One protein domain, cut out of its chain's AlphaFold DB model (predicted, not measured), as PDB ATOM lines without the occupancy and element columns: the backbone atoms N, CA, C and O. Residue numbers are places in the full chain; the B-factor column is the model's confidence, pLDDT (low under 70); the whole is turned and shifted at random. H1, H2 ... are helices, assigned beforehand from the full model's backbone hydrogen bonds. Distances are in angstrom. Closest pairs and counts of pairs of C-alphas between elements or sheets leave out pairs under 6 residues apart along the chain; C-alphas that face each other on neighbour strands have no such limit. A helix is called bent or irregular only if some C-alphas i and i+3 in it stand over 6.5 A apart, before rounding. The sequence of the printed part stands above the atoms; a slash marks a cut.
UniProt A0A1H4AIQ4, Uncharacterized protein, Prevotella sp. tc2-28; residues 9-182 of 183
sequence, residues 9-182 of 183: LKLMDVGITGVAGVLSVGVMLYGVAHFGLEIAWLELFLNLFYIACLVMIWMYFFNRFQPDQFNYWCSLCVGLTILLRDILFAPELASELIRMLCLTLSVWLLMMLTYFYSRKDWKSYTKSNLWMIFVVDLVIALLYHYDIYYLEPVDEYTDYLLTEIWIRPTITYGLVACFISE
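This is residues 9 to 182 of the 183 residues of an uncharacterized protein of Prevotella sp. tc2-28 (UniProt A0A1H4AIQ4). Six long helices stand lengthwise in one up-and-down bundle, each running against the one before it. H2, H3, H4, H5 and H6 make a ring in which each packs on the next and H6 comes back to H2; H1 packs on the outside of the ring, on H2 and H6. The printed part has 174 residues with six named helices, H1 to H6 in chain order, and no named strand; the class is all helix. It is compact, with a radius of gyration of the C-alphas of 15.9 A, and spans 44 by 33 by 27 A.

H1, residues 9 to 35, begins at C-alpha 9 at (-41.375, 53.187, 30.449) and is 38.7 A long from first to last C-alpha. H2, residues 37 to 61, is 33.5 A long; it has a kink of 37 degrees near residue 44 and is irregular, with C-alphas 39 and 42 7.9 A apart. H3, residues 67 to 88, is 29.8 A long. H4, residues 96 to 118, is 32.8 A long and begins at C-alpha 96 at (-12.212, 24.849, 25.405). H5, residues 127 to 151, is 35.5 A long. H6, residues 155 to 180, is 39.7 A long and ends at C-alpha 180 at (-39.107, 48.351, 19.044); it is only just irregular, with C-alphas 156 and 159 7.0 A apart.

The hub is H6, which touches H1, H2, H3 and H5. H1 and H6 touch at a shallow tilt of 25 degrees, opposite ways; their closest C-alphas are those of Thr 17 and Gly 174, 6.0 A apart. H2 and H6 run the same way at a shallow tilt of 20 degrees, closest at the C-alphas of Ile 57 and Leu 175, 6.8 A. H3 and H6 only just touch, with 3 pairs of C-alphas within 8 A, through residues 74 to 78 of H3 and 168 to 175 of H6 alone; the closest C-alphas are those of Cys 74 and Leu 175, 7.5 A apart. H5 and H6 form a hairpin at a shallow tilt of 8 degrees, closest at the C-alphas of Leu 138 and Pro 169, 5.3 A. The other hairpins are H1 and H2, closest at the C-alphas of Val 32 and Ala 40, 5.9 A; H2 and H3, at those of Phe 49 and Cys 77, 5.3 A; H3 and H4, at those of Gly 79 and Leu 110, 5.7 A; and H4 and H5, at those of Cys 102 and Ile 140, 5.6 A. H4 and H6 are apart, as are H3 and H5. In H1 and H4 every O i to N i+4 pair is within hydrogen-bond range; in H2 it is 18 of 21, in H3 17 of 18, in H5 19 of 21 and in H6 17 of 22.

The two C-alphas farthest apart are those of His 34 and Ser 124, 46.4 A. The printed part has no cut and no long link. The mean pLDDT of the printed part is 80.5; 20 residues are under 70, among them 9 to 11, 38 to 40, 119 to 122 and 153 to 157.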
ATOM      1  N   LEU A   9     -42.154  54.434  30.472       67.44
ATOM      2  CA  LEU A   9     -41.375  53.187  30.449       67.44
ATOM      3  C   LEU A   9     -40.150  53.317  29.534       67.44
ATOM      4  O   LEU A   9     -39.041  52.990  29.930       67.44
ATOM      5  N   LYS A  10     -40.327  53.945  28.366       69.62
ATOM      6  CA  LYS A  10     -39.254  54.174  27.385       69.62
ATOM      7  C   LYS A  10     -38.181  55.141  27.911       69.62
ATOM      8  O   LYS A  10     -36.999  54.979  27.632       69.62
ATOM      9  N   LEU A  11     -38.591  56.139  28.698       69.12
ATOM     10  CA  LEU A  11     -37.679  57.035  29.420       69.12
ATOM     11  C   LEU A  11     -36.843  56.287  30.468       69.12
ATOM     12  O   LEU A  11     -35.672  56.610  30.658       69.12
ATOM     13  N   MET A  12     -37.435  55.291  31.131       72.81
ATOM     14  CA  MET A  12     -36.749  54.468  32.124       72.81
ATOM     15  C   MET A  12     -35.708  53.557  31.469       72.81
ATOM     16  O   MET A  12     -34.577  53.534  31.940       72.81
ATOM     17  N   ASP A  13     -36.032  52.898  30.354       68.12
ATOM     18  CA  ASP A  13     -35.102  52.004  29.644       68.12
ATOM     19  C   ASP A  13     -33.850  52.754  29.152       68.12
ATOM     20  O   ASP A  13     -32.715  52.300  29.330       68.12
ATOM     21  N   VAL A  14     -34.038  53.959  28.602       70.81
ATOM     22  CA  VAL A  14     -32.933  54.836  28.174       70.81
ATOM     23  C   VAL A  14     -32.144  55.360  29.375       70.81
ATOM     24  O   VAL A  14     -30.916  55.417  29.324       70.81
ATOM     25  N   GLY A  15     -32.826  55.699  30.472       70.06
ATOM     26  CA  GLY A  15     -32.184  56.095  31.725       70.06
ATOM     27  C   GLY A  15     -31.305  54.987  32.309       70.06
ATOM     28  O   GLY A  15     -30.154  55.245  32.653       70.06
ATOM     29  N   ILE A  16     -31.809  53.750  32.357       73.38
ATOM     30  CA  ILE A  16     -31.073  52.568  32.829       73.38
ATOM     31  C   ILE A  16     -29.852  52.320  31.944       73.38
ATOM     32  O   ILE A  16     -28.747  52.174  32.461       73.38
ATOM     33  N   THR A  17     -30.028  52.355  30.620       70.06
ATOM     34  CA  THR A  17     -28.928  52.184  29.658       70.06
ATOM     35  C   THR A  17     -27.852  53.259  29.853       70.06
ATOM     36  O   THR A  17     -26.660  52.961  29.842       70.06
ATOM     37  N   GLY A  18     -28.259  54.509  30.095       72.62
ATOM     38  CA  GLY A  18     -27.345  55.619  30.359       72.62
ATOM     39  C   GLY A  18     -26.566  55.463  31.667       72.62
ATOM     40  O   GLY A  18     -25.349  55.627  31.672       72.62
ATOM     41  N   VAL A  19     -27.239  55.114  32.768       75.31
ATOM     42  CA  VAL A  19     -26.589  54.907  34.077       75.31
ATOM     43  C   VAL A  19     -25.623  53.726  34.026       75.31
ATOM     44  O   VAL A  19     -24.484  53.859  34.469       75.31
ATOM     45  N   ALA A  20     -26.045  52.600  33.447       71.88
ATOM     46  CA  ALA A  20     -25.194  51.428  33.278       71.88
ATOM     47  C   ALA A  20     -23.972  51.737  32.400       71.88
ATOM     48  O   ALA A  20     -22.855  51.346  32.733       71.88
ATOM     49  N   GLY A  21     -24.163  52.523  31.336       70.69
ATOM     50  CA  GLY A  21     -23.078  53.005  30.489       70.69
ATOM     51  C   GLY A  21     -22.056  53.863  31.241       70.69
ATOM     52  O   GLY A  21     -20.859  53.613  31.143       70.69
ATOM     53  N   VAL A  22     -22.508  54.841  32.034       75.62
ATOM     54  CA  VAL A  22     -21.614  55.708  32.828       75.62
ATOM     55  C   VAL A  22     -20.856  54.915  33.891       75.62
ATOM     56  O   VAL A  22     -19.655  55.121  34.060       75.62
ATOM     57  N   LEU A  23     -21.535  54.005  34.594       75.00
ATOM     58  CA  LEU A  23     -20.900  53.149  35.599       75.00
ATOM     59  C   LEU A  23     -19.826  52.259  34.974       75.00
ATOM     60  O   LEU A  23     -18.727  52.172  35.516       75.00
ATOM     61  N   SER A  24     -20.107  51.665  33.815       68.25
ATOM     62  CA  SER A  24     -19.145  50.811  33.120       68.25
ATOM     63  C   SER A  24     -17.907  51.594  32.665       68.25
ATOM     64  O   SER A  24     -16.785  51.200  32.984       68.25
ATOM     65  N   VAL A  25     -18.086  52.782  32.069       71.56
ATOM     66  CA  VAL A  25     -16.962  53.679  31.723       71.56
ATOM     67  C   VAL A  25     -16.143  54.061  32.962       71.56
ATOM     68  O   VAL A  25     -14.917  54.123  32.894       71.56
ATOM     69  N   GLY A  26     -16.796  54.295  34.104       72.50
ATOM     70  CA  GLY A  26     -16.128  54.620  35.366       72.50
ATOM     71  C   GLY A  26     -15.243  53.488  35.891       72.50
ATOM     72  O   GLY A  26     -14.078  53.724  36.215       72.50
ATOM     73  N   VAL A  27     -15.763  52.257  35.923       71.25
ATOM     74  CA  VAL A  27     -14.993  51.057  36.305       71.25
ATOM     75  C   VAL A  27     -13.813  50.844  35.355       71.25
ATOM     76  O   VAL A  27     -12.727  50.446  35.776       71.25
ATOM     77  N   MET A  28     -13.982  51.192  34.081       68.50
ATOM     78  CA  MET A  28     -12.931  51.026  33.086       68.50
ATOM     79  C   MET A  28     -11.801  52.051  33.206       68.50
ATOM     80  O   MET A  28     -10.625  51.698  33.146       68.50
ATOM     81  N   LEU A  29     -12.131  53.323  33.439       72.56
ATOM     82  CA  LEU A  29     -11.126  54.355  33.720       72.56
ATOM     83  C   LEU A  29     -10.347  54.048  35.003       72.56
ATOM     84  O   LEU A  29      -9.146  54.313  35.066       72.56
ATOM     85  N   TYR A  30     -11.009  53.453  35.999       73.94
ATOM     86  CA  TYR A  30     -10.342  52.935  37.190       73.94
ATOM     87  C   TYR A  30      -9.347  51.821  36.843       73.94
ATOM     88  O   TYR A  30      -8.192  51.901  37.256       73.94
ATOM     89  N   GLY A  31      -9.745  50.832  36.036       66.75
ATOM     90  CA  GLY A  31      -8.844  49.750  35.627       66.75
ATOM     91  C   GLY A  31      -7.613  50.246  34.866       66.75
ATOM     92  O   GLY A  31      -6.504  49.811  35.154       66.75
ATOM     93  N   VAL A  32      -7.759  51.236  33.983       70.00
ATOM     94  CA  VAL A  32      -6.616  51.861  33.287       70.00
ATOM     95  C   VAL A  32      -5.686  52.585  34.264       70.00
ATOM     96  O   VAL A  32      -4.466  52.509  34.125       70.00
ATOM     97  N   ALA A  33      -6.245  53.281  35.257       76.06
ATOM     98  CA  ALA A  33      -5.463  53.968  36.281       76.06
ATOM     99  C   ALA A  33      -4.733  52.997  37.227       76.06
ATOM    100  O   ALA A  33      -3.679  53.351  37.750       76.06
ATOM    101  N   HIS A  34      -5.287  51.801  37.446       77.06
ATOM    102  CA  HIS A  34      -4.760  50.807  38.381       77.06
ATOM    103  C   HIS A  34      -3.780  49.817  37.731       77.06
ATOM    104  O   HIS A  34      -2.681  49.631  38.241       77.06
ATOM    105  N   PHE A  35      -4.147  49.225  36.589       72.50
ATOM    106  CA  PHE A  35      -3.360  48.197  35.888       72.50
ATOM    107  C   PHE A  35      -2.395  48.774  34.841       72.50
ATOM    108  O   PHE A  35      -1.470  48.095  34.401       72.50
ATOM    109  N   GLY A  36      -2.571  50.041  34.456       74.19
ATOM    110  CA  GLY A  36      -1.731  50.707  33.467       74.19
ATOM    111  C   GLY A  36      -2.132  50.420  32.016       74.19
ATOM    112  O   GLY A  36      -2.866  49.489  31.687       74.19
ATOM    113  N   LEU A  37      -1.645  51.279  31.117       70.25
ATOM    114  CA  LEU A  37      -2.086  51.311  29.720       70.25
ATOM    115  C   LEU A  37      -1.542  50.149  28.880       70.25
ATOM    116  O   LEU A  37      -2.151  49.805  27.877       70.25
ATOM    117  N   GLU A  38      -0.416  49.548  29.274       67.81
ATOM    118  CA  GLU A  38       0.190  48.424  28.544       67.81
ATOM    119  C   GLU A  38      -0.695  47.171  28.567       67.81
ATOM    120  O   GLU A  38      -0.727  46.431  27.586       67.81
ATOM    121  N   ILE A  39      -1.450  46.973  29.652       67.94
ATOM    122  CA  ILE A  39      -2.339  45.820  29.830       67.94
ATOM    123  C   ILE A  39      -3.748  46.131  29.304       67.94
ATOM    124  O   ILE A  39      -4.333  45.299  28.627       67.94
ATOM    125  N   ALA A  40      -4.267  47.342  29.538       69.12
ATOM    126  CA  ALA A  40      -5.674  47.681  29.284       69.12
ATOM    127  C   ALA A  40      -5.959  48.409  27.946       69.12
ATOM    128  O   ALA A  40      -7.048  48.965  27.760       69.12
ATOM    129  N   TRP A  41      -4.987  48.508  27.025       74.50
ATOM    130  CA  TRP A  41      -5.123  49.328  25.806       74.50
ATOM    131  C   TRP A  41      -6.251  48.862  24.874       74.50
ATOM    132  O   TRP A  41      -6.938  49.692  24.272       74.50
ATOM    133  N   LEU A  42      -6.440  47.548  24.739       75.31
ATOM    134  CA  LEU A  42      -7.439  46.968  23.849       75.31
ATOM    135  C   LEU A  42      -8.847  47.250  24.378       75.31
ATOM    136  O   LEU A  42      -9.740  47.630  23.624       75.31
ATOM    137  N   GLU A  43      -9.034  47.124  25.683       73.56
ATOM    138  CA  GLU A  43     -10.283  47.390  26.378       73.56
ATOM    139  C   GLU A  43     -10.608  48.881  26.343       73.56
ATOM    140  O   GLU A  43     -11.749  49.258  26.084       73.56
ATOM    141  N   LEU A  44      -9.603  49.752  26.471       75.12
ATOM    142  CA  LEU A  44      -9.772  51.185  26.233       75.12
ATOM    143  C   LEU A  44     -10.244  51.469  24.795       75.12
ATOM    144  O   LEU A  44     -11.109  52.320  24.586       75.12
ATOM    145  N   PHE A  45      -9.709  50.757  23.801       81.19
ATOM    146  CA  PHE A  45     -10.124  50.905  22.407       81.19
ATOM    147  C   PHE A  45     -11.557  50.404  22.170       81.19
ATOM    148  O   PHE A  45     -12.355  51.114  21.555       81.19
ATOM    149  N   LEU A  46     -11.922  49.238  22.712       81.56
ATOM    150  CA  LEU A  46     -13.292  48.707  22.701       81.56
ATOM    151  C   LEU A  46     -14.282  49.686  23.346       81.56
ATOM    152  O   LEU A  46     -15.365  49.934  22.809       81.56
ATOM    153  N   ASN A  47     -13.873  50.343  24.429       77.06
ATOM    154  CA  ASN A  47     -14.690  51.330  25.126       77.06
ATOM    155  C   ASN A  47     -15.046  52.546  24.296       77.06
ATOM    156  O   ASN A  47     -16.137  53.088  24.460       77.06
ATOM    157  N   LEU A  48     -14.181  52.970  23.376       82.00
ATOM    158  CA  LEU A  48     -14.527  54.061  22.469       82.00
ATOM    159  C   LEU A  48     -15.751  53.699  21.620       82.00
ATOM    160  O   LEU A  48     -16.619  54.549  21.412       82.00
ATOM    161  N   PHE A  49     -15.878  52.437  21.197       85.38
ATOM    162  CA  PHE A  49     -17.055  51.960  20.469       85.38
ATOM    163  C   PHE A  49     -18.285  51.850  21.367       85.38
ATOM    164  O   PHE A  49     -19.376  52.232  20.944       85.38
ATOM    165  N   TYR A  50     -18.129  51.397  22.611       83.19
ATOM    166  CA  TYR A  50     -19.237  51.355  23.564       83.19
ATOM    167  C   TYR A  50     -19.768  52.750  23.912       83.19
ATOM    168  O   TYR A  50     -20.978  52.987  23.873       83.19
ATOM    169  N   ILE A  51     -18.875  53.709  24.165       82.00
ATOM    170  CA  ILE A  51     -19.224  55.114  24.391       82.00
ATOM    171  C   ILE A  51     -19.900  55.693  23.149       82.00
ATOM    172  O   ILE A  51     -20.932  56.352  23.273       82.00
ATOM    173  N   ALA A  52     -19.373  55.415  21.954       84.00
ATOM    174  CA  ALA A  52     -20.007  55.840  20.711       84.00
ATOM    175  C   ALA A  52     -21.442  55.299  20.609       84.00
ATOM    176  O   ALA A  52     -22.357  56.075  20.335       84.00
ATOM    177  N   CYS A  53     -21.677  54.016  20.905       85.69
ATOM    178  CA  CYS A  53     -23.023  53.437  20.947       85.69
ATOM    179  C   CYS A  53     -23.955  54.170  21.916       85.69
ATOM    180  O   CYS A  53     -25.074  54.519  21.542       85.69
ATOM    181  N   LEU A  54     -23.498  54.450  23.138       83.94
ATOM    182  CA  LEU A  54     -24.289  55.163  24.146       83.94
ATOM    183  C   LEU A  54     -24.625  56.593  23.710       83.94
ATOM    184  O   LEU A  54     -25.771  57.028  23.835       83.94
ATOM    185  N   VAL A  55     -23.651  57.313  23.148       83.31
ATOM    186  CA  VAL A  55     -23.853  58.663  22.605       83.31
ATOM    187  C   VAL A  55     -24.863  58.631  21.461       83.31
ATOM    188  O   VAL A  55     -25.736  59.493  21.394       83.31
ATOM    189  N   MET A  56     -24.807  57.625  20.592       85.06
ATOM    190  CA  MET A  56     -25.765  57.475  19.497       85.06
ATOM    191  C   MET A  56     -27.177  57.168  19.989       85.06
ATOM    192  O   MET A  56     -28.120  57.792  19.502       85.06
ATOM    193  N   ILE A  57     -27.332  56.287  20.983       83.88
ATOM    194  CA  ILE A  57     -28.622  56.016  21.643       83.88
ATOM    195  C   ILE A  57     -29.187  57.315  22.229       83.88
ATOM    196  O   ILE A  57     -30.353  57.651  22.011       83.88
ATOM    197  N   TRP A  58     -28.346  58.102  22.902       81.56
ATOM    198  CA  TRP A  58     -28.724  59.398  23.460       81.56
ATOM    199  C   TRP A  58     -29.136  60.402  22.372       81.56
ATOM    200  O   TRP A  58     -30.207  61.006  22.443       81.56
ATOM    201  N   MET A  59     -28.338  60.563  21.314       82.44
ATOM    202  CA  MET A  59     -28.650  61.469  20.202       82.44
ATOM    203  C   MET A  59     -29.940  61.067  19.483       82.44
ATOM    204  O   MET A  59     -30.749  61.927  19.121       82.44
ATOM    205  N   TYR A  60     -30.152  59.768  19.296       83.38
ATOM    206  CA  TYR A  60     -31.362  59.221  18.703       83.38
ATOM    207  C   TYR A  60     -32.594  59.500  19.573       83.38
ATOM    208  O   TYR A  60     -33.611  59.968  19.056       83.38
ATOM    209  N   PHE A  61     -32.478  59.336  20.894       79.88
ATOM    210  CA  PHE A  61     -33.527  59.658  21.864       79.88
ATOM    211  C   PHE A  61     -33.963  61.132  21.813       79.88
ATOM    212  O   PHE A  61     -35.157  61.444  21.845       79.88
ATOM    213  N   PHE A  62     -33.008  62.049  21.656       80.88
ATOM    214  CA  PHE A  62     -33.267  63.486  21.514       80.88
ATOM    215  C   PHE A  62     -33.603  63.928  20.084       80.88
ATOM    216  O   PHE A  62     -33.533  65.119  19.769       80.88
ATOM    217  N   ASN A  63     -33.967  62.977  19.217       81.31
ATOM    218  CA  ASN A  63     -34.356  63.207  17.827       81.31
ATOM    219  C   ASN A  63     -33.307  64.005  17.022       81.31
ATOM    220  O   ASN A  63     -33.641  64.798  16.142       81.31
ATOM    221  N   ARG A  64     -32.020  63.831  17.352       81.75
ATOM    222  CA  ARG A  64     -30.880  64.439  16.642       81.75
ATOM    223  C   ARG A  64     -30.298  63.525  15.566       81.75
ATOM    224  O   ARG A  64     -29.422  63.961  14.829       81.75
ATOM    225  N   PHE A  65     -30.774  62.284  15.487       78.81
ATOM    226  CA  PHE A  65     -30.244  61.253  14.603       78.81
ATOM    227  C   PHE A  65     -31.373  60.559  13.837       78.81
ATOM    228  O   PHE A  65     -32.418  60.237  14.413       78.81
ATOM    229  N   GLN A  66     -31.190  60.340  12.535       82.62
ATOM    230  CA  GLN A  66     -32.169  59.608  11.725       82.62
ATOM    231  C   GLN A  66     -32.087  58.095  12.004       82.62
ATOM    232  O   GLN A  66     -30.999  57.612  12.320       82.62
ATOM    233  N   PRO A  67     -33.191  57.331  11.872       81.12
ATOM    234  CA  PRO A  67     -33.195  55.884  12.130       81.12
ATOM    235  C   PRO A  67     -32.177  55.101  11.307       81.12
ATOM    236  O   PRO A  67     -31.491  54.242  11.849       81.12
ATOM    237  N   ASP A  68     -32.024  55.433  10.028       80.38
ATOM    238  CA  ASP A  68     -31.113  54.708   9.135       80.38
ATOM    239  C   ASP A  68     -29.650  54.922   9.536       80.38
ATOM    240  O   ASP A  68     -28.848  53.989   9.547       80.38
ATOM    241  N   GLN A  69     -29.315  56.155   9.929       83.06
ATOM    242  CA  GLN A  69     -27.991  56.500  10.443       83.06
ATOM    243  C   GLN A  69     -27.746  55.825  11.794       83.06
ATOM    244  O   GLN A  69     -26.674  55.264  12.005       83.06
ATOM    245  N   PHE A  70     -28.740  55.839  12.688       84.12
ATOM    246  CA  PHE A  70     -28.676  55.170  13.989       84.12
ATOM    247  C   PHE A  70     -28.396  53.677  13.829       84.12
ATOM    248  O   PHE A  70     -27.456  53.155  14.424       84.12
ATOM    249  N   ASN A  71     -29.156  53.014  12.954       82.75
ATOM    250  CA  ASN A  71     -28.987  51.601  12.654       82.75
ATOM    251  C   ASN A  71     -27.582  51.295  12.128       82.75
ATOM    252  O   ASN A  71     -26.907  50.407  12.647       82.75
ATOM    253  N   TYR A  72     -27.129  52.052  11.125       83.81
ATOM    254  CA  TYR A  72     -25.816  51.851  10.521       83.81
ATOM    255  C   TYR A  72     -24.696  51.920  11.556       83.81
ATOM    256  O   TYR A  72     -23.914  50.979  11.697       83.81
ATOM    257  N   TRP A  73     -24.630  53.030  12.288       84.31
ATOM    258  CA  TRP A  73     -23.503  53.274  13.166       84.31
ATOM    259  C   TRP A  73     -23.519  52.367  14.390       84.31
ATOM    260  O   TRP A  73     -22.471  51.846  14.758       84.31
ATOM    261  N   CYS A  74     -24.681  52.106  14.992       83.06
ATOM    262  CA  CYS A  74     -24.727  51.189  16.119       83.06
ATOM    263  C   CYS A  74     -24.446  49.740  15.705       83.06
ATOM    264  O   CYS A  74     -23.702  49.061  16.406       83.06
ATOM    265  N   SER A  75     -24.962  49.270  14.563       84.62
ATOM    266  CA  SER A  75     -24.642  47.924  14.060       84.62
ATOM    267  C   SER A  75     -23.149  47.771  13.771       84.62
ATOM    268  O   SER A  75     -22.566  46.732  14.072       84.62
ATOM    269  N   LEU A  76     -22.511  48.819  13.237       87.44
ATOM    270  CA  LEU A  76     -21.072  48.847  12.992       87.44
ATOM    271  C   LEU A  76     -20.269  48.845  14.297       87.44
ATOM    272  O   LEU A  76     -19.351  48.043  14.435       87.44
ATOM    273  N   CYS A  77     -20.614  49.697  15.264       87.50
ATOM    274  CA  CYS A  77     -19.914  49.759  16.545       87.50
ATOM    275  C   CYS A  77     -20.067  48.456  17.342       87.50
ATOM    276  O   CYS A  77     -19.065  47.914  17.800       87.50
ATOM    277  N   VAL A  78     -21.279  47.899  17.443       86.88
ATOM    278  CA  VAL A  78     -21.504  46.600  18.102       86.88
ATOM    279  C   VAL A  78     -20.775  45.484  17.345       86.88
ATOM    280  O   VAL A  78     -20.056  44.698  17.958       86.88
ATOM    281  N   GLY A  79     -20.865  45.448  16.013       87.75
ATOM    282  CA  GLY A  79     -20.167  44.456  15.190       87.75
ATOM    283  C   GLY A  79     -18.644  44.496  15.354       87.75
ATOM    284  O   GLY A  79     -18.017  43.448  15.491       87.75
ATOM    285  N   LEU A  80     -18.048  45.691  15.410       88.38
ATOM    286  CA  LEU A  80     -16.618  45.857  15.683       88.38
ATOM    287  C   LEU A  80     -16.247  45.378  17.085       88.38
ATOM    288  O   LEU A  80     -15.220  44.720  17.230       88.38
ATOM    289  N   THR A  81     -17.078  45.649  18.096       88.00
ATOM    290  CA  THR A  81     -16.807  45.158  19.456       88.00
ATOM    291  C   THR A  81     -16.839  43.637  19.522       88.00
ATOM    292  O   THR A  81     -15.945  43.059  20.120       88.00
ATOM    293  N   ILE A  82     -17.774  42.972  18.834       88.31
ATOM    294  CA  ILE A  82     -17.817  41.501  18.754       88.31
ATOM    295  C   ILE A  82     -16.583  40.962  18.027       88.31
ATOM    296  O   ILE A  82     -15.941  40.030  18.499       88.31
ATOM    297  N   LEU A  83     -16.226  41.557  16.884       88.00
ATOM    298  CA  LEU A  83     -15.071  41.125  16.101       88.00
ATOM    299  C   LEU A  83     -13.773  41.228  16.908       88.00
ATOM    300  O   LEU A  83     -12.974  40.295  16.928       88.00
ATOM    301  N   LEU A  84     -13.555  42.366  17.560       87.06
ATOM    302  CA  LEU A  84     -12.342  42.609  18.325       87.06
ATOM    303  C   LEU A  84     -12.325  41.772  19.604       87.06
ATOM    304  O   LEU A  84     -11.344  41.078  19.840       87.06
ATOM    305  N   ARG A  85     -13.403  41.789  20.392       85.31
ATOM    306  CA  ARG A  85     -13.446  41.160  21.714       85.31
ATOM    307  C   ARG A  85     -13.604  39.650  21.674       85.31
ATOM    308  O   ARG A  85     -12.920  38.970  22.419       85.31
ATOM    309  N   ASP A  86     -14.490  39.122  20.837       84.69
ATOM    310  CA  ASP A  86     -14.861  37.704  20.911       84.69
ATOM    311  C   ASP A  86     -14.129  36.843  19.872       84.69
ATOM    312  O   ASP A  86     -14.018  35.631  20.045       84.69
ATOM    313  N   ILE A  87     -13.658  37.444  18.771       83.19
ATOM    314  CA  ILE A  87     -13.053  36.706  17.648       83.19
ATOM    315  C   ILE A  87     -11.538  36.914  17.596       83.19
ATOM    316  O   ILE A  87     -10.794  35.940  17.526       83.19
ATOM    317  N   LEU A  88     -11.075  38.167  17.594       85.25
ATOM    318  CA  LEU A  88      -9.652  38.480  17.414       85.25
ATOM    319  C   LEU A  88      -8.859  38.435  18.723       85.25
ATOM    320  O   LEU A  88      -7.723  37.970  18.723       85.25
ATOM    321  N   PHE A  89      -9.457  38.898  19.816       82.19
ATOM    322  CA  PHE A  89      -8.821  39.006  21.128       82.19
ATOM    323  C   PHE A  89      -9.723  38.429  22.222       82.19
ATOM    324  O   PHE A  89     -10.002  39.082  23.231       82.19
ATOM    325  N   ALA A  90     -10.203  37.204  21.986       79.44
ATOM    326  CA  ALA A  90     -11.014  36.470  22.948       79.44
ATOM    327  C   ALA A  90     -10.277  36.349  24.292       79.44
ATOM    328  O   ALA A  90      -9.093  35.996  24.288       79.44
ATOM    329  N   PRO A  91     -10.949  36.605  25.430       76.69
ATOM    330  CA  PRO A  91     -10.342  36.371  26.730       76.69
ATOM    331  C   PRO A  91     -10.011  34.884  26.888       76.69
ATOM    332  O   PRO A  91     -10.695  34.014  26.336       76.69
ATOM    333  N   GLU A  92      -8.944  34.596  27.630       77.94
ATOM    334  CA  GLU A  92      -8.565  33.223  27.942       77.94
ATOM    335  C   GLU A  92      -9.651  32.591  28.821       77.94
ATOM    336  O   GLU A  92      -9.982  33.106  29.885       77.94
ATOM    337  N   LEU A  93     -10.243  31.504  28.322       81.44
ATOM    338  CA  LEU A  93     -11.270  30.724  29.010       81.44
ATOM    339  C   LEU A  93     -10.689  29.369  29.399       81.44
ATOM    340  O   LEU A  93      -9.986  28.746  28.596       81.44
ATOM    341  N   ALA A  94     -11.038  28.893  30.589       82.62
ATOM    342  CA  ALA A  94     -10.593  27.612  31.124       82.62
ATOM    343  C   ALA A  94     -11.182  26.435  30.330       82.62
ATOM    344  O   ALA A  94     -10.511  25.429  30.085       82.62
ATOM    345  N   SER A  95     -12.440  26.544  29.885       86.44
ATOM    346  CA  SER A  95     -13.094  25.506  29.088       86.44
ATOM    347  C   SER A  95     -13.004  25.769  27.582       86.44
ATOM    348  O   SER A  95     -13.680  26.638  27.027       86.44
ATOM    349  N   GLU A  96     -12.267  24.905  26.878       85.81
ATOM    350  CA  GLU A  96     -12.212  24.849  25.405       85.81
ATOM    351  C   GLU A  96     -13.618  24.775  24.773       85.81
ATOM    352  O   GLU A  96     -13.896  25.408  23.754       85.81
ATOM    353  N   LEU A  97     -14.537  24.029  25.397       88.88
ATOM    354  CA  LEU A  97     -15.904  23.860  24.902       88.88
ATOM    355  C   LEU A  97     -16.707  25.159  25.017       88.88
ATOM    356  O   LEU A  97     -17.389  25.538  24.062       88.88
ATOM    357  N   ILE A  98     -16.605  25.858  26.152       88.25
ATOM    358  CA  ILE A  98     -17.268  27.155  26.341       88.25
ATOM    359  C   ILE A  98     -16.688  28.179  25.369       88.25
ATOM    360  O   ILE A  98     -17.452  28.908  24.738       88.25
ATOM    361  N   ARG A  99     -15.366  28.172  25.153       87.50
ATOM    362  CA  ARG A  99     -14.704  29.027  24.162       87.50
ATOM    363  C   ARG A  99     -15.260  28.824  22.755       87.50
ATOM    364  O   ARG A  99     -15.617  29.796  22.094       87.50
ATOM    365  N   MET A 100     -15.393  27.576  22.308       90.56
ATOM    366  CA  MET A 100     -15.937  27.267  20.980       90.56
ATOM    367  C   MET A 100     -17.419  27.632  20.848       90.56
ATOM    368  O   MET A 100     -17.845  28.099  19.787       90.56
ATOM    369  N   LEU A 101     -18.207  27.459  21.913       92.38
ATOM    370  CA  LEU A 101     -19.600  27.902  21.945       92.38
ATOM    371  C   LEU A 101     -19.702  29.425  21.853       92.38
ATOM    372  O   LEU A 101     -20.448  29.915  21.006       92.38
ATOM    373  N   CYS A 102     -18.929  30.164  22.655       91.12
ATOM    374  CA  CYS A 102     -18.896  31.626  22.615       91.12
ATOM    375  C   CYS A 102     -18.498  32.117  21.225       91.12
ATOM    376  O   CYS A 102     -19.237  32.892  20.632       91.12
ATOM    377  N   LEU A 103     -17.424  31.574  20.643       91.50
ATOM    378  CA  LEU A 103     -16.989  31.928  19.291       91.50
ATOM    379  C   LEU A 103     -18.091  31.690  18.248       91.50
ATOM    380  O   LEU A 103     -18.359  32.549  17.409       91.50
ATOM    381  N   THR A 104     -18.760  30.536  18.308       93.06
ATOM    382  CA  THR A 104     -19.846  30.198  17.373       93.06
ATOM    383  C   THR A 104     -21.019  31.169  17.511       93.06
ATOM    384  O   THR A 104     -21.551  31.650  16.507       93.06
ATOM    385  N   LEU A 105     -21.409  31.490  18.747       94.00
ATOM    386  CA  LEU A 105     -22.471  32.450  19.035       94.00
ATOM    387  C   LEU A 105     -22.087  33.869  18.602       94.00
ATOM    388  O   LEU A 105     -22.919  34.554  18.013       94.00
ATOM    389  N   SER A 106     -20.843  34.295  18.813       91.94
ATOM    390  CA  SER A 106     -20.345  35.613  18.406       91.94
ATOM    391  C   SER A 106     -20.295  35.761  16.886       91.94
ATOM    392  O   SER A 106     -20.722  36.786  16.352       91.94
ATOM    393  N   VAL A 107     -19.877  34.723  16.156       92.75
ATOM    394  CA  VAL A 107     -19.959  34.702  14.684       92.75
ATOM    395  C   VAL A 107     -21.414  34.782  14.226       92.75
ATOM    396  O   VAL A 107     -21.739  35.563  13.328       92.75
ATOM    397  N   TRP A 108     -22.315  34.026  14.857       93.56
ATOM    398  CA  TRP A 108     -23.738  34.082  14.530       93.56
ATOM    399  C   TRP A 108     -24.341  35.465  14.812       93.56
ATOM    400  O   TRP A 108     -25.070  36.000  13.974       93.56
ATOM    401  N   LEU A 109     -23.981  36.091  15.933       91.88
ATOM    402  CA  LEU A 109     -24.387  37.448  16.288       91.88
ATOM    403  C   LEU A 109     -23.890  38.473  15.262       91.88
ATOM    404  O   LEU A 109     -24.665  39.316  14.808       91.88
ATOM    405  N   LEU A 110     -22.636  38.360  14.820       91.75
ATOM    406  CA  LEU A 110     -22.069  39.217  13.780       91.75
ATOM    407  C   LEU A 110     -22.809  39.057  12.442       91.75
ATOM    408  O   LEU A 110     -23.094  40.047  11.760       91.75
ATOM    409  N   MET A 111     -23.186  37.827  12.078       90.12
ATOM    410  CA  MET A 111     -24.021  37.569  10.902       90.12
ATOM    411  C   MET A 111     -25.418  38.180  11.047       90.12
ATOM    412  O   MET A 111     -25.911  38.780  10.091       90.12
ATOM    413  N   MET A 112     -26.044  38.084  12.224       88.75
ATOM    414  CA  MET A 112     -27.343  38.708  12.494       88.75
ATOM    415  C   MET A 112     -27.277  40.232  12.399       88.75
ATOM    416  O   MET A 112     -28.155  40.826  11.780       88.75
ATOM    417  N   LEU A 113     -26.228  40.866  12.931       87.56
ATOM    418  CA  LEU A 113     -26.014  42.313  12.824       87.56
ATOM    419  C   LEU A 113     -25.756  42.751  11.381       87.56
ATOM    420  O   LEU A 113     -26.319  43.741  10.919       87.56
ATOM    421  N   THR A 114     -24.968  41.981  10.632       85.12
ATOM    422  CA  THR A 114     -24.721  42.245   9.205       85.12
ATOM    423  C   THR A 114     -26.008  42.109   8.394       85.12
ATOM    424  O   THR A 114     -26.313  42.946   7.541       85.12
ATOM    425  N   TYR A 115     -26.804  41.080   8.689       83.38
ATOM    426  CA  TYR A 115     -28.118  40.893   8.091       83.38
ATOM    427  C   TYR A 115     -29.067  42.040   8.456       83.38
ATOM    428  O   TYR A 115     -29.737  42.568   7.568       83.38
ATOM    429  N   PHE A 116     -29.093  42.454   9.726       77.12
ATOM    430  CA  PHE A 116     -29.885  43.576  10.235       77.12
ATOM    431  C   PHE A 116     -29.544  44.892   9.527       77.12
ATOM    432  O   PHE A 116     -30.431  45.621   9.081       77.12
ATOM    433  N   TYR A 117     -28.254  45.147   9.324       77.00
ATOM    434  CA  TYR A 117     -27.772  46.274   8.537       77.00
ATOM    435  C   TYR A 117     -28.212  46.190   7.064       77.00
ATOM    436  O   TYR A 117     -28.711  47.165   6.498       77.00
ATOM    437  N   SER A 118     -28.049  45.027   6.425       76.69
ATOM    438  CA  SER A 118     -28.183  44.895   4.968       76.69
ATOM    439  C   SER A 118     -29.569  45.232   4.409       76.69
ATOM    440  O   SER A 118     -29.653  45.705   3.274       76.69
ATOM    441  N   ARG A 119     -30.661  45.043   5.168       69.50
ATOM    442  CA  ARG A 119     -32.007  45.339   4.647       69.50
ATOM    443  C   ARG A 119     -32.374  46.816   4.647       69.50
ATOM    444  O   ARG A 119     -33.345  47.143   3.973       69.50
ATOM    445  N   LYS A 120     -31.627  47.691   5.336       65.06
ATOM    446  CA  LYS A 120     -31.861  49.148   5.497       65.06
ATOM    447  C   LYS A 120     -33.222  49.558   6.093       65.06
ATOM    448  O   LYS A 120     -33.277  50.553   6.800       65.06
ATOM    449  N   ASP A 121     -34.288  48.793   5.875       68.88
ATOM    450  CA  ASP A 121     -35.623  48.990   6.427       68.88
ATOM    451  C   ASP A 121     -35.807  48.159   7.703       68.88
ATOM    452  O   ASP A 121     -36.210  46.989   7.679       68.88
ATOM    453  N   TRP A 122     -35.490  48.776   8.841       68.31
ATOM    454  CA  TRP A 122     -35.599  48.150  10.159       68.31
ATOM    455  C   TRP A 122     -37.057  47.814  10.541       68.31
ATOM    456  O   TRP A 122     -37.280  46.914  11.351       68.31
ATOM    457  N   LYS A 123     -38.061  48.460   9.922       70.38
ATOM    458  CA  LYS A 123     -39.489  48.181  10.174       70.38
ATOM    459  C   LYS A 123     -39.951  46.860   9.570       70.38
ATOM    460  O   LYS A 123     -40.981  46.324   9.963       70.38
ATOM    461  N   SER A 124     -39.179  46.312   8.632       72.25
ATOM    462  CA  SER A 124     -39.447  44.995   8.051       72.25
ATOM    463  C   SER A 124     -39.140  43.832   9.008       72.25
ATOM    464  O   SER A 124     -39.519  42.692   8.729       72.25
ATOM    465  N   TYR A 125     -38.457  44.091  10.130       72.44
ATOM    466  CA  TYR A 125     -38.109  43.069  11.113       72.44
ATOM    467  C   TYR A 125     -39.238  42.861  12.119       72.44
ATOM    468  O   TYR A 125     -39.826  43.800  12.649       72.44
ATOM    469  N   THR A 126     -39.503  41.598  12.449       80.31
ATOM    470  CA  THR A 126     -40.371  41.280  13.582       80.31
ATOM    471  C   THR A 126     -39.659  41.643  14.886       80.31
ATOM    472  O   THR A 126     -38.442  41.484  15.012       80.31
ATOM    473  N   LYS A 127     -40.420  42.063  15.905       82.56
ATOM    474  CA  LYS A 127     -39.885  42.353  17.250       82.56
ATOM    475  C   LYS A 127     -39.067  41.187  17.813       82.56
ATOM    476  O   LYS A 127     -38.055  41.404  18.465       82.56
ATOM    477  N   SER A 128     -39.474  39.954  17.504       82.50
ATOM    478  CA  SER A 128     -38.748  38.741  17.894       82.50
ATOM    479  C   SER A 128     -37.344  38.662  17.291       82.50
ATOM    480  O   SER A 128     -36.423  38.232  17.976       82.50
ATOM    481  N   ASN A 129     -37.163  39.078  16.033       82.69
ATOM    482  CA  ASN A 129     -35.854  39.044  15.377       82.69
ATOM    483  C   ASN A 129     -34.899  40.079  15.984       82.69
ATOM    484  O   ASN A 129     -33.722  39.790  16.155       82.69
ATOM    485  N   LEU A 130     -35.411  41.259  16.352       83.12
ATOM    486  CA  LEU A 130     -34.629  42.287  17.045       83.12
ATOM    487  C   LEU A 130     -34.195  41.812  18.437       83.12
ATOM    488  O   LEU A 130     -33.023  41.905  18.785       83.12
ATOM    489  N   TRP A 131     -35.118  41.225  19.205       88.06
ATOM    490  CA  TRP A 131     -34.805  40.660  20.521       88.06
ATOM    491  C   TRP A 131     -33.794  39.516  20.471       88.06
ATOM    492  O   TRP A 131     -33.030  39.355  21.418       88.06
ATOM    493  N   MET A 132     -33.743  38.752  19.377       89.00
ATOM    494  CA  MET A 132     -32.773  37.667  19.219       89.00
ATOM    495  C   MET A 132     -31.322  38.168  19.279       89.00
ATOM    496  O   MET A 132     -30.479  37.474  19.839       89.00
ATOM    497  N   ILE A 133     -31.045  39.383  18.786       89.50
ATOM    498  CA  ILE A 133     -29.715  40.009  18.869       89.50
ATOM    499  C   ILE A 133     -29.311  40.170  20.340       89.50
ATOM    500  O   ILE A 133     -28.242  39.721  20.742       89.50
ATOM    501  N   PHE A 134     -30.201  40.739  21.158       90.69
ATOM    502  CA  PHE A 134     -29.973  40.892  22.595       90.69
ATOM    503  C   PHE A 134     -29.844  39.546  23.315       90.69
ATOM    504  O   PHE A 134     -28.942  39.375  24.126       90.69
ATOM    505  N   VAL A 135     -30.723  38.584  23.021       91.75
ATOM    506  CA  VAL A 135     -30.712  37.274  23.689       91.75
ATOM    507  C   VAL A 135     -29.406  36.531  23.428       91.75
ATOM    508  O   VAL A 135     -28.825  35.994  24.367       91.75
ATOM    509  N   VAL A 136     -28.926  36.505  22.183       92.56
ATOM    510  CA  VAL A 136     -27.663  35.831  21.854       92.56
ATOM    511  C   VAL A 136     -26.484  36.518  22.540       92.56
ATOM    512  O   VAL A 136     -25.659  35.834  23.139       92.56
ATOM    513  N   ASP A 137     -26.442  37.850  22.530       91.44
ATOM    514  CA  ASP A 137     -25.389  38.616  23.205       91.44
ATOM    515  C   ASP A 137     -25.384  38.390  24.728       91.44
ATOM    516  O   ASP A 137     -24.338  38.169  25.337       91.44
ATOM    517  N   LEU A 138     -26.568  38.331  25.345       92.75
ATOM    518  CA  LEU A 138     -26.725  38.015  26.764       92.75
ATOM    519  C   LEU A 138     -26.239  36.599  27.100       92.75
ATOM    520  O   LEU A 138     -25.593  36.401  28.126       92.75
ATOM    521  N   VAL A 139     -26.532  35.609  26.252       94.00
ATOM    522  CA  VAL A 139     -26.058  34.228  26.448       94.00
ATOM    523  C   VAL A 139     -24.534  34.163  26.375       94.00
ATOM    524  O   VAL A 139     -23.928  33.502  27.213       94.00
ATOM    525  N   ILE A 140     -23.910  34.872  25.429       91.12
ATOM    526  CA  ILE A 140     -22.444  34.965  25.340       91.12
ATOM    527  C   ILE A 140     -21.873  35.541  26.639       91.12
ATOM    528  O   ILE A 140     -20.975  34.947  27.233       91.12
ATOM    529  N   ALA A 141     -22.434  36.649  27.130       91.00
ATOM    530  CA  ALA A 141     -21.983  37.268  28.374       91.00
ATOM    531  C   ALA A 141     -22.138  36.345  29.594       91.00
ATOM    532  O   ALA A 141     -21.246  36.283  30.436       91.00
ATOM    533  N   LEU A 142     -23.234  35.585  29.673       92.12
ATOM    534  CA  LEU A 142     -23.449  34.599  30.734       92.12
ATOM    535  C   LEU A 142     -22.439  33.450  30.681       92.12
ATOM    536  O   LEU A 142     -21.976  33.011  31.731       92.12
ATOM    537  N   LEU A 143     -22.092  32.966  29.487       90.81
ATOM    538  CA  LEU A 143     -21.088  31.915  29.314       90.81
ATOM    539  C   LEU A 143     -19.696  32.398  29.731       90.81
ATOM    540  O   LEU A 143     -19.017  31.698  30.479       90.81
ATOM    541  N   TYR A 144     -19.313  33.606  29.310       88.12
ATOM    542  CA  TYR A 144     -18.074  34.238  29.755       88.12
ATOM    543  C   TYR A 144     -18.050  34.421  31.271       88.12
ATOM    544  O   TYR A 144     -17.088  34.029  31.922       88.12
ATOM    545  N   HIS A 145     -19.126  34.961  31.846       89.75
ATOM    546  CA  HIS A 145     -19.229  35.136  33.289       89.75
ATOM    547  C   HIS A 145     -19.125  33.800  34.029       89.75
ATOM    548  O   HIS A 145     -18.456  33.724  35.053       89.75
ATOM    549  N   TYR A 146     -19.765  32.744  33.519       87.75
ATOM    550  CA  TYR A 146     -19.699  31.422  34.129       87.75
ATOM    551  C   TYR A 146     -18.267  30.873  34.154       87.75
ATOM    552  O   TYR A 146     -17.803  30.442  35.205       87.75
ATOM    553  N   ASP A 147     -17.566  30.909  33.022       86.12
ATOM    554  CA  ASP A 147     -16.209  30.365  32.913       86.12
ATOM    555  C   ASP A 147     -15.207  31.175  33.754       86.12
ATOM    556  O   ASP A 147     -14.530  30.616  34.615       86.12
ATOM    557  N   ILE A 148     -15.223  32.503  33.613       83.38
ATOM    558  CA  ILE A 148     -14.293  33.406  34.302       83.38
ATOM    559  C   ILE A 148     -14.529  33.418  35.817       83.38
ATOM    560  O   ILE A 148     -13.579  33.415  36.591       83.38
ATOM    561  N   TYR A 149     -15.782  33.457  36.277       81.44
ATOM    562  CA  TYR A 149     -16.059  33.599  37.708       81.44
ATOM    563  C   TYR A 149     -16.041  32.259  38.460       81.44
ATOM    564  O   TYR A 149     -15.620  32.214  39.615       81.44
ATOM    565  N   TYR A 150     -16.518  31.166  37.846       78.56
ATOM    566  CA  TYR A 150     -16.721  29.893  38.555       78.56
ATOM    567  C   TYR A 150     -15.688  28.810  38.242       78.56
ATOM    568  O   TYR A 150     -15.539  27.907  39.067       78.56
ATOM    569  N   LEU A 151     -15.017  28.842  37.085       75.50
ATOM    570  CA  LEU A 151     -14.032  27.813  36.738       75.50
ATOM    571  C   LEU A 151     -12.619  28.244  37.118       75.50
ATOM    572  O   LEU A 151     -11.959  27.510  37.850       75.50
ATOM    573  N   GLU A 152     -12.174  29.422  36.683       71.12
ATOM    574  CA  GLU A 152     -10.834  29.910  37.020       71.12
ATOM    575  C   GLU A 152     -10.766  31.448  36.938       71.12
ATOM    576  O   GLU A 152     -10.683  31.997  35.838       71.12
ATOM    577  N   PRO A 153     -10.823  32.172  38.076       63.78
ATOM    578  CA  PRO A 153     -10.710  33.626  38.067       63.78
ATOM    579  C   PRO A 153      -9.318  34.064  37.609       63.78
ATOM    580  O   PRO A 153      -8.295  33.659  38.166       63.78
ATOM    581  N   VAL A 154      -9.299  34.936  36.602       60.69
ATOM    582  CA  VAL A 154      -8.100  35.538  36.012       60.69
ATOM    583  C   VAL A 154      -7.667  36.734  36.871       60.69
ATOM    584  O   VAL A 154      -7.814  37.892  36.483       60.69
ATOM    585  N   ASP A 155      -7.179  36.453  38.081       66.12
ATOM    586  CA  ASP A 155      -6.518  37.426  38.973       66.12
ATOM    587  C   ASP A 155      -7.380  38.666  39.350       66.12
ATOM    588  O   ASP A 155      -8.598  38.694  39.138       66.12
ATOM    589  N   GLU A 156      -6.765  39.721  39.907       64.94
ATOM    590  CA  GLU A 156      -7.394  41.024  40.219       64.94
ATOM    591  C   GLU A 156      -8.053  41.706  38.997       64.94
ATOM    592  O   GLU A 156      -8.892  42.596  39.149       64.94
ATOM    593  N   TYR A 157      -7.722  41.272  37.776       67.88
ATOM    594  CA  TYR A 157      -8.299  41.775  36.526       67.88
ATOM    595  C   TYR A 157      -9.708  41.226  36.233       67.88
ATOM    596  O   TYR A 157     -10.426  41.758  35.381       67.88
ATOM    597  N   THR A 158     -10.136  40.187  36.954       72.88
ATOM    598  CA  THR A 158     -11.411  39.489  36.732       72.88
ATOM    599  C   THR A 158     -12.619  40.427  36.771       72.88
ATOM    600  O   THR A 158     -13.436  40.427  35.851       72.88
ATOM    601  N   ASP A 159     -12.728  41.278  37.794       71.44
ATOM    602  CA  ASP A 159     -13.884  42.174  37.956       71.44
ATOM    603  C   ASP A 159     -13.964  43.229  36.844       71.44
ATOM    604  O   ASP A 159     -15.050  43.616  36.390       71.44
ATOM    605  N   TYR A 160     -12.801  43.666  36.364       70.38
ATOM    606  CA  TYR A 160     -12.693  44.578  35.236       70.38
ATOM    607  C   TYR A 160     -13.163  43.905  33.940       70.38
ATOM    608  O   TYR A 160     -14.016  44.445  33.230       70.38
ATOM    609  N   LEU A 161     -12.670  42.694  33.674       76.44
ATOM    610  CA  LEU A 161     -13.036  41.881  32.516       76.44
ATOM    611  C   LEU A 161     -14.545  41.592  32.484       76.44
ATOM    612  O   LEU A 161     -15.190  41.748  31.448       76.44
ATOM    613  N   LEU A 162     -15.125  41.229  33.631       79.00
ATOM    614  CA  LEU A 162     -16.555  40.955  33.767       79.00
ATOM    615  C   LEU A 162     -17.403  42.201  33.508       79.00
ATOM    616  O   LEU A 162     -18.432  42.112  32.839       79.00
ATOM    617  N   THR A 163     -16.983  43.368  33.994       76.50
ATOM    618  CA  THR A 163     -17.715  44.621  33.755       76.50
ATOM    619  C   THR A 163     -17.784  44.963  32.265       76.50
ATOM    620  O   THR A 163     -18.819  45.432  31.784       76.50
ATOM    621  N   GLU A 164     -16.710  44.693  31.527       75.31
ATOM    622  CA  GLU A 164     -16.674  44.847  30.073       75.31
ATOM    623  C   GLU A 164     -17.600  43.848  29.371       75.31
ATOM    624  O   GLU A 164     -18.409  44.248  28.538       75.31
ATOM    625  N   ILE A 165     -17.601  42.584  29.788       83.00
ATOM    626  CA  ILE A 165     -18.497  41.563  29.228       83.00
ATOM    627  C   ILE A 165     -19.976  41.967  29.373       83.00
ATOM    628  O   ILE A 165     -20.780  41.752  28.463       83.00
ATOM    629  N   TRP A 166     -20.349  42.597  30.490       85.31
ATOM    630  CA  TRP A 166     -21.731  43.005  30.767       85.31
ATOM    631  C   TRP A 166     -22.172  44.307  30.078       85.31
ATOM    632  O   TRP A 166     -23.380  44.536  29.915       85.31
ATOM    633  N   ILE A 167     -21.244  45.165  29.632       83.19
ATOM    634  CA  ILE A 167     -21.618  46.430  28.978       83.19
ATOM    635  C   ILE A 167     -22.281  46.187  27.619       83.19
ATOM    636  O   ILE A 167     -23.230  46.884  27.248       83.19
ATOM    637  N   ARG A 168     -21.825  45.169  26.883       87.31
ATOM    638  CA  ARG A 168     -22.255  44.919  25.506       87.31
ATOM    639  C   ARG A 168     -23.724  44.475  25.420       87.31
ATOM    640  O   ARG A 168     -24.473  45.183  24.743       87.31
ATOM    641  N   PRO A 169     -24.209  43.478  26.192       86.50
ATOM    642  CA  PRO A 169     -25.639  43.161  26.244       86.50
ATOM    643  C   PRO A 169     -26.509  44.351  26.656       86.50
ATOM    644  O   PRO A 169     -27.626  44.495  26.163       86.50
ATOM    645  N   THR A 170     -26.004  45.233  27.525       85.06
ATOM    646  CA  THR A 170     -26.723  46.446  27.947       85.06
ATOM    647  C   THR A 170     -26.898  47.431  26.788       85.06
ATOM    648  O   THR A 170     -27.977  47.995  26.591       85.06
ATOM    649  N   ILE A 171     -25.858  47.614  25.975       85.06
ATOM    650  CA  ILE A 171     -25.905  48.447  24.769       85.06
ATOM    651  C   ILE A 171     -26.818  47.822  23.712       85.06
ATOM    652  O   ILE A 171     -27.654  48.518  23.130       85.06
ATOM    653  N   THR A 172     -26.705  46.512  23.495       86.25
ATOM    654  CA  THR A 172     -27.549  45.761  22.560       86.25
ATOM    655  C   THR A 172     -29.021  45.830  22.969       86.25
ATOM    656  O   THR A 172     -29.885  46.059  22.122       86.25
ATOM    657  N   TYR A 173     -29.319  45.738  24.267       86.19
ATOM    658  CA  TYR A 173     -30.652  45.981  24.818       86.19
ATOM    659  C   TYR A 173     -31.156  47.388  24.481       86.19
ATOM    660  O   TYR A 173     -32.241  47.527  23.916       86.19
ATOM    661  N   GLY A 174     -30.365  48.427  24.772       82.56
ATOM    662  CA  GLY A 174     -30.742  49.817  24.501       82.56
ATOM    663  C   GLY A 174     -31.031  50.078  23.019       82.56
ATOM    664  O   GLY A 174     -31.997  50.767  22.684       82.56
ATOM    665  N   LEU A 175     -30.247  49.471  22.125       84.25
ATOM    666  CA  LEU A 175     -30.472  49.514  20.680       84.25
ATOM    667  C   LEU A 175     -31.798  48.863  20.281       84.25
ATOM    668  O   LEU A 175     -32.607  49.473  19.578       84.25
ATOM    669  N   VAL A 176     -32.032  47.633  20.733       85.38
ATOM    670  CA  VAL A 176     -33.250  46.876  20.420       85.38
ATOM    671  C   VAL A 176     -34.484  47.597  20.966       85.38
ATOM    672  O   VAL A 176     -35.479  47.745  20.252       85.38
ATOM    673  N   ALA A 177     -34.399  48.128  22.187       81.44
ATOM    674  CA  ALA A 177     -35.457  48.907  22.817       81.44
ATOM    675  C   ALA A 177     -35.797  50.175  22.019       81.44
ATOM    676  O   ALA A 177     -36.978  50.500  21.878       81.44
ATOM    677  N   CYS A 178     -34.797  50.857  21.449       77.31
ATOM    678  CA  CYS A 178     -34.995  52.027  20.592       77.31
ATOM    679  C   CYS A 178     -35.811  51.698  19.333       77.31
ATOM    680  O   CYS A 178     -36.787  52.393  19.054       77.31
ATOM    681  N   PHE A 179     -35.473  50.620  18.616       77.81
ATOM    682  CA  PHE A 179     -36.187  50.227  17.393       77.81
ATOM    683  C   PHE A 179     -37.601  49.718  17.665       77.81
ATOM    684  O   PHE A 179     -38.548  50.125  17.001       77.81
ATOM    685  N   ILE A 180     -37.780  48.878  18.683       77.62
ATOM    686  CA  ILE A 180     -39.107  48.351  19.044       77.62
ATOM    687  C   ILE A 180     -40.049  49.466  19.521       77.62
ATOM    688  O   ILE A 180     -41.272  49.335  19.442       77.62
ATOM    689  N   SER A 181     -39.481  50.564  20.020       70.25
ATOM    690  CA  SER A 181     -40.213  51.705  20.556       70.25
ATOM    691  C   SER A 181     -40.645  52.743  19.522       70.25
ATOM    692  O   SER A 181     -41.407  53.634  19.902       70.25
ATOM    693  N   GLU A 182     -40.179  52.683  18.272       66.69
ATOM    694  CA  GLU A 182     -40.613  53.609  17.209       66.69
ATOM    695  C   GLU A 182     -41.994  53.279  16.610       66.69
ATOM    696  O   GLU A 182     -42.482  54.059  15.789       66.69
TER     697      GLU A 182